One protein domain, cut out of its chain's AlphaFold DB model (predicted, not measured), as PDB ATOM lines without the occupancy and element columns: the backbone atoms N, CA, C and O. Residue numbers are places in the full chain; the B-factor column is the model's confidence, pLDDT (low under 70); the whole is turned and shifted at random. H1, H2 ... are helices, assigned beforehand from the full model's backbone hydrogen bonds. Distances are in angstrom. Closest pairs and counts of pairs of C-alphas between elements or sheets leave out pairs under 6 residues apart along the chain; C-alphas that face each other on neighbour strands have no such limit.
ATOM      1  N   ILE A 207     -42.811-106.735 -80.305       63.98
ATOM      2  CA  ILE A 207     -41.429-107.030 -79.935       63.98
ATOM      3  C   ILE A 207     -40.982-105.872 -79.024       63.98
ATOM      4  O   ILE A 207     -41.240-104.714 -79.372       63.98
ATOM      5  N   PRO A 208     -40.432-106.145 -77.828       60.11
ATOM      6  CA  PRO A 208     -39.933-105.087 -76.960       60.11
ATOM      7  C   PRO A 208     -38.836-104.305 -77.690       60.11
ATOM      8  O   PRO A 208     -38.036-104.887 -78.419       60.11
ATOM      9  N   ASN A 209     -38.813-102.984 -77.511       67.99
ATOM     10  CA  ASN A 209     -37.774-102.141 -78.098       67.99
ATOM     11  C   ASN A 209     -36.387-102.629 -77.643       67.99
ATOM     12  O   ASN A 209     -36.208-102.957 -76.470       67.99
ATOM     13  N   ASN A 210     -35.410-102.635 -78.555       77.73
ATOM     14  CA  ASN A 210     -34.026-103.066 -78.307       77.73
ATOM     15  C   ASN A 210     -33.246-102.060 -77.425       77.73
ATOM     16  O   ASN A 210     -32.236-101.505 -77.864       77.73
ATOM     17  N   SER A 211     -33.716-101.793 -76.201       83.77
ATOM     18  CA  SER A 211     -33.016-100.948 -75.223       83.77
ATOM     19  C   SER A 211     -31.795-101.659 -74.634       83.77
ATOM     20  O   SER A 211     -31.667-102.885 -74.742       83.77
ATOM     21  N   PHE A 212     -30.896-100.912 -73.981       87.52
ATOM     22  CA  PHE A 212     -29.732-101.519 -73.336       87.52
ATOM     23  C   PHE A 212     -30.144-102.473 -72.218       87.52
ATOM     24  O   PHE A 212     -29.561-103.552 -72.122       87.52
ATOM     25  N   ALA A 213     -31.166-102.130 -71.422       87.41
ATOM     26  CA  ALA A 213     -31.678-103.021 -70.381       87.41
ATOM     27  C   ALA A 213     -32.124-104.374 -70.953       87.41
ATOM     28  O   ALA A 213     -31.679-105.418 -70.479       87.41
ATOM     29  N   VAL A 214     -32.908-104.364 -72.038       87.71
ATOM     30  CA  VAL A 214     -33.377-105.598 -72.689       87.71
ATOM     31  C   VAL A 214     -32.201-106.416 -73.221       87.71
ATOM     32  O   VAL A 214     -32.135-107.624 -72.998       87.71
ATOM     33  N   GLN A 215     -31.237-105.774 -73.884       90.50
ATOM     34  CA  GLN A 215     -30.066-106.478 -74.407       90.50
ATOM     35  C   GLN A 215     -29.184-107.059 -73.292       90.50
ATOM     36  O   GLN A 215     -28.680-108.177 -73.436       90.50
ATOM     37  N   ALA A 216     -28.998-106.332 -72.189       92.28
ATOM     38  CA  ALA A 216     -28.234-106.788 -71.033       92.28
ATOM     39  C   ALA A 216     -28.900-107.987 -70.350       92.28
ATOM     40  O   ALA A 216     -28.223-108.980 -70.077       92.28
ATOM     41  N   ASP A 217     -30.217-107.941 -70.149       91.65
ATOM     42  CA  ASP A 217     -30.979-109.046 -69.565       91.65
ATOM     43  C   ASP A 217     -30.972-110.286 -70.467       91.65
ATOM     44  O   ASP A 217     -30.765-111.408 -69.987       91.65
ATOM     45  N   GLU A 218     -31.130-110.109 -71.784       90.98
ATOM     46  CA  GLU A 218     -31.007-111.208 -72.745       90.98
ATOM     47  C   GLU A 218     -29.621-111.851 -72.682       90.98
ATOM     48  O   GLU A 218     -29.508-113.077 -72.571       90.98
ATOM     49  N   MET A 219     -28.564-111.036 -72.728       93.55
ATOM     50  CA  MET A 219     -27.192-111.523 -72.669       93.55
ATOM     51  C   MET A 219     -26.913-112.239 -71.343       93.55
ATOM     52  O   MET A 219     -26.373-113.347 -71.341       93.55
ATOM     53  N   ALA A 220     -27.347-111.674 -70.216       93.54
ATOM     54  CA  ALA A 220     -27.187-112.300 -68.912       93.54
ATOM     55  C   ALA A 220     -27.919-113.644 -68.832       93.54
ATOM     56  O   ALA A 220     -27.354-114.633 -68.361       93.54
ATOM     57  N   SER A 221     -29.144-113.722 -69.357       92.69
ATOM     58  CA  SER A 221     -29.897-114.973 -69.444       92.69
ATOM     59  C   SER A 221     -29.159-116.026 -70.278       92.69
ATOM     60  O   SER A 221     -29.046-117.184 -69.867       92.69
ATOM     61  N   LEU A 222     -28.606-115.633 -71.433       92.35
ATOM     62  CA  LEU A 222     -27.815-116.515 -72.293       92.35
ATOM     63  C   LEU A 222     -26.550-117.018 -71.586       92.35
ATOM     64  O   LEU A 222     -26.273-118.220 -71.625       92.35
ATOM     65  N   MET A 223     -25.822-116.135 -70.901       92.80
ATOM     66  CA  MET A 223     -24.618-116.490 -70.147       92.80
ATOM     67  C   MET A 223     -24.927-117.443 -68.988       92.80
ATOM     68  O   MET A 223     -24.260-118.471 -68.865       92.80
ATOM     69  N   ARG A 224     -25.960-117.163 -68.181       92.76
ATOM     70  CA  ARG A 224     -26.383-118.027 -67.062       92.76
ATOM     71  C   ARG A 224     -26.744-119.430 -67.548       92.76
ATOM     72  O   ARG A 224     -26.166-120.412 -67.089       92.76
ATOM     73  N   ARG A 225     -27.572-119.524 -68.595       90.15
ATOM     74  CA  ARG A 225     -27.899-120.804 -69.254       90.15
ATOM     75  C   ARG A 225     -26.658-121.509 -69.801       90.15
ATOM     76  O   ARG A 225     -26.582-122.739 -69.787       90.15
ATOM     77  N   GLY A 226     -25.695-120.746 -70.317       89.25
ATOM     78  CA  GLY A 226     -24.401-121.253 -70.762       89.25
ATOM     79  C   GLY A 226     -23.620-121.913 -69.625       89.25
ATOM     80  O   GLY A 226     -23.151-123.041 -69.791       89.25
ATOM     81  N   ILE A 227     -23.537-121.249 -68.469       89.58
ATOM     82  CA  ILE A 227     -22.876-121.753 -67.257       89.58
ATOM     83  C   ILE A 227     -23.544-123.044 -66.783       89.58
ATOM     84  O   ILE A 227     -22.858-124.060 -66.650       89.58
ATOM     85  N   ASP A 228     -24.868-123.045 -66.625       87.10
ATOM     86  CA  ASP A 228     -25.615-124.223 -66.175       87.10
ATOM     87  C   ASP A 228     -25.378-125.418 -67.095       87.10
ATOM     88  O   ASP A 228     -25.107-126.533 -66.649       87.10
ATOM     89  N   LYS A 229     -25.405-125.188 -68.411       87.08
ATOM     90  CA  LYS A 229     -25.179-126.233 -69.410       87.08
ATOM     91  C   LYS A 229     -23.768-126.816 -69.340       87.08
ATOM     92  O   LYS A 229     -23.601-128.019 -69.561       87.08
ATOM     93  N   VAL A 230     -22.755-125.992 -69.078       85.99
ATOM     94  CA  VAL A 230     -21.374-126.461 -68.894       85.99
ATOM     95  C   VAL A 230     -21.257-127.264 -67.602       85.99
ATOM     96  O   VAL A 230     -20.665-128.345 -67.622       85.99
ATOM     97  N   GLU A 231     -21.868-126.803 -66.513       83.79
ATOM     98  CA  GLU A 231     -21.795-127.485 -65.221       83.79
ATOM     99  C   GLU A 231     -22.549-128.823 -65.240       83.79
ATOM    100  O   GLU A 231     -22.005-129.842 -64.813       83.79
ATOM    101  N   ILE A 232     -23.739-128.874 -65.856       81.06
ATOM    102  CA  ILE A 232     -24.479-130.122 -66.119       81.06
ATOM    103  C   ILE A 232     -23.592-131.120 -66.868       81.06
ATOM    104  O   ILE A 232     -23.480-132.275 -66.461       81.06
ATOM    105  N   LYS A 233     -22.929-130.687 -67.948       83.93
ATOM    106  CA  LYS A 233     -22.042-131.565 -68.726       83.93
ATOM    107  C   LYS A 233     -20.850-132.051 -67.911       83.93
ATOM    108  O   LYS A 233     -20.461-133.210 -68.033       83.93
ATOM    109  N   ARG A 234     -20.266-131.184 -67.084       80.46
ATOM    110  CA  ARG A 234     -19.129-131.535 -66.228       80.46
ATOM    111  C   ARG A 234     -19.517-132.577 -65.180       80.46
ATOM    112  O   ARG A 234     -18.736-133.487 -64.920       80.46
ATOM    113  N   LEU A 235     -20.719-132.469 -64.615       75.94
ATOM    114  CA  LEU A 235     -21.269-133.465 -63.695       75.94
ATOM    115  C   LEU A 235     -21.573-134.782 -64.409       75.94
ATOM    116  O   LEU A 235     -21.143-135.828 -63.936       75.94
ATOM    117  N   GLN A 236     -22.212-134.740 -65.582       76.32
ATOM    118  CA  GLN A 236     -22.480-135.937 -66.389       76.32
ATOM    119  C   GLN A 236     -21.202-136.700 -66.760       76.32
ATOM    120  O   GLN A 236     -21.222-137.921 -66.821       76.32
ATOM    121  N   GLN A 237     -20.085-136.000 -66.977       80.17
ATOM    122  CA  GLN A 237     -18.785-136.639 -67.208       80.17
ATOM    123  C   GLN A 237     -18.168-137.257 -65.947       80.17
ATOM    124  O   GLN A 237     -17.376-138.189 -66.057       80.17
ATOM    125  N   LYS A 238     -18.472-136.716 -64.762       75.45
ATOM    126  CA  LYS A 238     -17.956-137.215 -63.479       75.45
ATOM    127  C   LYS A 238     -18.798-138.350 -62.903       75.45
ATOM    128  O   LYS A 238     -18.263-139.156 -62.146       75.45
ATOM    129  N   LEU A 239     -20.091-138.395 -63.215       66.23
ATOM    130  CA  LEU A 239     -20.974-139.455 -62.751       66.23
ATOM    131  C   LEU A 239     -20.580-140.776 -63.434       66.23
ATOM    132  O   LEU A 239     -20.601-140.851 -64.665       66.23
ATOM    133  N   PRO A 240     -20.228-141.832 -62.672       58.41
ATOM    134  CA  PRO A 240     -20.163-143.171 -63.241       58.41
ATOM    135  C   PRO A 240     -21.543-143.505 -63.816       58.41
ATOM    136  O   PRO A 240     -22.550-143.035 -63.287       58.41
ATOM    137  N   VAL A 241     -21.594-144.274 -64.908       60.92
ATOM    138  CA  VAL A 241     -22.844-144.680 -65.572       60.92
ATOM    139  C   VAL A 241     -23.711-145.453 -64.572       60.92
ATOM    140  O   VAL A 241     -23.590-146.668 -64.435       60.92
ATOM    141  N   LEU A 242     -24.546-144.740 -63.824       55.36
ATOM    142  CA  LEU A 242     -25.546-145.313 -62.940       55.36
ATOM    143  C   LEU A 242     -26.807-145.548 -63.765       55.36
ATOM    144  O   LEU A 242     -27.211-144.705 -64.567       55.36
ATOM    145  N   LEU A 243     -27.399-146.730 -63.596       55.30
ATOM    146  CA  LEU A 243     -28.645-147.103 -64.256       55.30
ATOM    147  C   LEU A 243     -29.765-146.120 -63.848       55.30
ATOM    148  O   LEU A 243     -29.812-145.732 -62.679       55.30
ATOM    149  N   PRO A 244     -30.680-145.744 -64.768       59.82
ATOM    150  CA  PRO A 244     -31.735-144.752 -64.519       59.82
ATOM    151  C   PRO A 244     -32.625-145.031 -63.299       59.82
ATOM    152  O   PRO A 244     -33.238-144.115 -62.767       59.82
ATOM    153  N   GLU A 245     -32.699-146.281 -62.832       61.74
ATOM    154  CA  GLU A 245     -33.474-146.656 -61.639       61.74
ATOM    155  C   GLU A 245     -32.863-146.178 -60.309       61.74
ATOM    156  O   GLU A 245     -33.547-146.216 -59.291       61.74
ATOM    157  N   TYR A 246     -31.611-145.704 -60.295       55.02
ATOM    158  CA  TYR A 246     -30.923-145.236 -59.080       55.02
ATOM    159  C   TYR A 246     -30.690-143.721 -59.019       55.02
ATOM    160  O   TYR A 246     -30.085-143.237 -58.060       55.02
ATOM    161  N   THR A 247     -31.149-142.949 -60.006       58.38
ATOM    162  CA  THR A 247     -31.056-141.486 -59.942       58.38
ATOM    163  C   THR A 247     -32.180-140.937 -59.070       58.38
ATOM    164  O   THR A 247     -33.329-140.863 -59.501       58.38
ATOM    165  N   ASP A 248     -31.854-140.565 -57.831       60.42
ATOM    166  CA  ASP A 248     -32.772-139.844 -56.950       60.42
ATOM    167  C   ASP A 248     -33.047-138.448 -57.532       60.42
ATOM    168  O   ASP A 248     -32.197-137.557 -57.510       60.42
ATOM    169  N   ASN A 249     -34.246-138.257 -58.084       58.11
ATOM    170  CA  ASN A 249     -34.642-137.001 -58.721       58.11
ATOM    171  C   ASN A 249     -34.600-135.807 -57.750       58.11
ATOM    172  O   ASN A 249     -34.406-134.678 -58.199       58.11
ATOM    173  N   ARG A 250     -34.710-136.036 -56.428       56.46
ATOM    174  CA  ARG A 250     -34.642-134.953 -55.433       56.46
ATOM    175  C   ARG A 250     -33.263-134.307 -55.351       56.46
ATOM    176  O   ARG A 250     -33.192-133.098 -55.155       56.46
ATOM    177  N   SER A 251     -32.179-135.070 -55.527       61.91
ATOM    178  CA  SER A 251     -30.831-134.485 -55.509       61.91
ATOM    179  C   SER A 251     -30.579-133.632 -56.755       61.91
ATOM    180  O   SER A 251     -29.871-132.634 -56.697       61.91
ATOM    181  N   ILE A 252     -31.189-133.993 -57.888       60.65
ATOM    182  CA  ILE A 252     -31.027-133.268 -59.154       60.65
ATOM    183  C   ILE A 252     -31.701-131.893 -59.089       60.65
ATOM    184  O   ILE A 252     -31.136-130.919 -59.591       60.65
ATOM    185  N   GLU A 253     -32.888-131.805 -58.479       61.12
ATOM    186  CA  GLU A 253     -33.606-130.539 -58.286       61.12
ATOM    187  C   GLU A 253     -32.865-129.607 -57.320       61.12
ATOM    188  O   GLU A 253     -32.622-128.454 -57.680       61.12
ATOM    189  N   SER A 254     -32.394-130.105 -56.168       65.34
ATOM    190  CA  SER A 254     -31.590-129.282 -55.248       65.34
ATOM    191  C   SER A 254     -30.292-128.804 -55.899       65.34
ATOM    192  O   SER A 254     -29.916-127.639 -55.769       65.34
ATOM    193  N   ASP A 255     -29.629-129.677 -56.663       70.33
ATOM    194  CA  ASP A 255     -28.426-129.305 -57.403       70.33
ATOM    195  C   ASP A 255     -28.743-128.277 -58.500       70.33
ATOM    196  O   ASP A 255     -27.904-127.434 -58.812       70.33
ATOM    197  N   MET A 256     -29.925-128.320 -59.129       68.10
ATOM    198  CA  MET A 256     -30.351-127.290 -60.092       68.10
ATOM    199  C   MET A 256     -30.511-125.919 -59.437       68.10
ATOM    200  O   MET A 256     -29.975-124.954 -59.976       68.10
ATOM    201  N   GLU A 257     -31.186-125.820 -58.292       70.06
ATOM    202  CA  GLU A 257     -31.395-124.535 -57.607       70.06
ATOM    203  C   GLU A 257     -30.073-123.899 -57.163       70.06
ATOM    204  O   GLU A 257     -29.831-122.717 -57.422       70.06
ATOM    205  N   VAL A 258     -29.169-124.693 -56.575       72.89
ATOM    206  CA  VAL A 258     -27.839-124.216 -56.163       72.89
ATOM    207  C   VAL A 258     -27.041-123.708 -57.369       72.89
ATOM    208  O   VAL A 258     -26.423-122.646 -57.298       72.89
ATOM    209  N   ARG A 259     -27.092-124.417 -58.504       69.80
ATOM    210  CA  ARG A 259     -26.396-124.005 -59.734       69.80
ATOM    211  C   ARG A 259     -26.972-122.739 -60.344       69.80
ATOM    212  O   ARG A 259     -26.195-121.863 -60.713       69.80
ATOM    213  N   SER A 260     -28.299-122.620 -60.397       76.49
ATOM    214  CA  SER A 260     -28.955-121.403 -60.881       76.49
ATOM    215  C   SER A 260     -28.527-120.199 -60.037       76.49
ATOM    216  O   SER A 260     -28.173-119.157 -60.586       76.49
ATOM    217  N   SER A 261     -28.448-120.366 -58.711       82.61
ATOM    218  CA  SER A 261     -27.930-119.328 -57.811       82.61
ATOM    219  C   SER A 261     -26.457-118.999 -58.084       82.61
ATOM    220  O   SER A 261     -26.075-117.830 -58.106       82.61
ATOM    221  N   ASP A 262     -25.612-119.997 -58.343       83.03
ATOM    222  CA  ASP A 262     -24.205-119.765 -58.684       83.03
ATOM    223  C   ASP A 262     -24.030-119.069 -60.042       83.03
ATOM    224  O   ASP A 262     -23.152-118.213 -60.191       83.03
ATOM    225  N   ALA A 263     -24.870-119.384 -61.030       86.26
ATOM    226  CA  ALA A 263     -24.891-118.695 -62.314       86.26
ATOM    227  C   ALA A 263     -25.311-117.223 -62.150       86.26
ATOM    228  O   ALA A 263     -24.683-116.338 -62.733       86.26
ATOM    229  N   GLU A 264     -26.311-116.945 -61.310       88.47
ATOM    230  CA  GLU A 264     -26.741-115.583 -60.967       88.47
ATOM    231  C   GLU A 264     -25.660-114.791 -60.228       88.47
ATOM    232  O   GLU A 264     -25.437-113.621 -60.535       88.47
ATOM    233  N   LYS A 265     -24.920-115.426 -59.312       86.51
ATOM    234  CA  LYS A 265     -23.791-114.778 -58.623       86.51
ATOM    235  C   LYS A 265     -22.664-114.396 -59.578       86.51
ATOM    236  O   LYS A 265     -22.027-113.367 -59.358       86.51
ATOM    237  N   ARG A 266     -22.406-115.219 -60.605       87.34
ATOM    238  CA  ARG A 266     -21.352-114.995 -61.613       87.34
ATOM    239  C   ARG A 266     -21.743-113.972 -62.675       87.34
ATOM    240  O   ARG A 266     -20.864-113.315 -63.220       87.34
ATOM    241  N   VAL A 267     -23.032-113.864 -62.985       92.05
ATOM    242  CA  VAL A 267     -23.554-112.968 -64.022       92.05
ATOM    243  C   VAL A 267     -24.611-112.065 -63.402       92.05
ATOM    244  O   VAL A 267     -25.789-112.429 -63.321       92.05
ATOM    245  N   ARG A 268     -24.188-110.873 -62.984       91.93
ATOM    246  CA  ARG A 268     -25.044-109.851 -62.371       91.93
ATOM    247  C   ARG A 268     -25.369-108.759 -63.397       91.93
ATOM    248  O   ARG A 268     -24.520-108.406 -64.209       91.93
ATOM    249  N   VAL A 269     -26.594-108.242 -63.351       90.89
ATOM    250  CA  VAL A 269     -27.044-107.075 -64.127       90.89
ATOM    251  C   VAL A 269     -27.568-106.059 -63.124       90.89
ATOM    252  O   VAL A 269     -28.357-106.423 -62.252       90.89
ATOM    253  N   ALA A 270     -27.103-104.816 -63.209       87.37
ATOM    254  CA  ALA A 270     -27.498-103.743 -62.304       87.37
ATOM    255  C   ALA A 270     -27.400-102.383 -63.007       87.37
ATOM    256  O   ALA A 270     -26.483-102.168 -63.796       87.37
TER     257      ALA A 270
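What this domain is: This is residues 207 to 270 of the 306 residues of an uncharacterized protein of Sporothrix schenckii (strain ATCC 58251 / de Perez 2211183) (UniProt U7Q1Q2). A long helix, H1, makes most of the length of a rod, and after a link a shorter helix, H2, folds back over it as a helical hairpin. The two meet only in part: the latter part of H2 crosses the middle of H1 at 45 degrees, and the hairpin is open towards its link, where residues 233 to 254 stand free. The printed part has 64 residues, with two named helices, H1 then H2, and no named strand; its class is all helix. It is only just loose, close to extended, with a radius of gyration of the C-alphas of 15.6 A, and its C-alphas span 48 by 20 by 18 A.

How they stand to each other: H1, residues 212 to 238, and H2, residues 249 to 266, form a helical hairpin and run opposite ways. They touch, with 9 pairs of C-alphas within 8 A. The closest C-alphas are those of Arg 224 and Ala 263, 5.0 A apart. H1 touches H2 with residues 224 to 231 alone, and H2 touches H1 with residues 259 to 264 alone. Their lines stand at a steep tilt of 45 degrees, and their centres are 12.1 A apart. In H1 and H2 every O i to N i+4 pair is within hydrogen-bond range.

Where its parts are: Residues 207 to 212, of which 212 belongs to H1, stand free. H1 begins at C-alpha 212, at (-29.732, -101.519, -73.336), and ends at C-alpha 238, at (-17.956, -137.215, -63.479), 38.9 A away. H2 measures 25.9 A from C-alpha 249 to C-alpha 266, at (-21.352, -114.995, -61.613).

The domain as a whole: The C-alphas farthest apart, those of Asn 209 and Leu 243, are 47.9 A apart. The printed part has no cut, and the link from H1 to H2, of 10 residues, is short. The mean pLDDT of the printed part is 77.6; it is under 70 at residues 207 to 209, 239 to 254, 256 and 259.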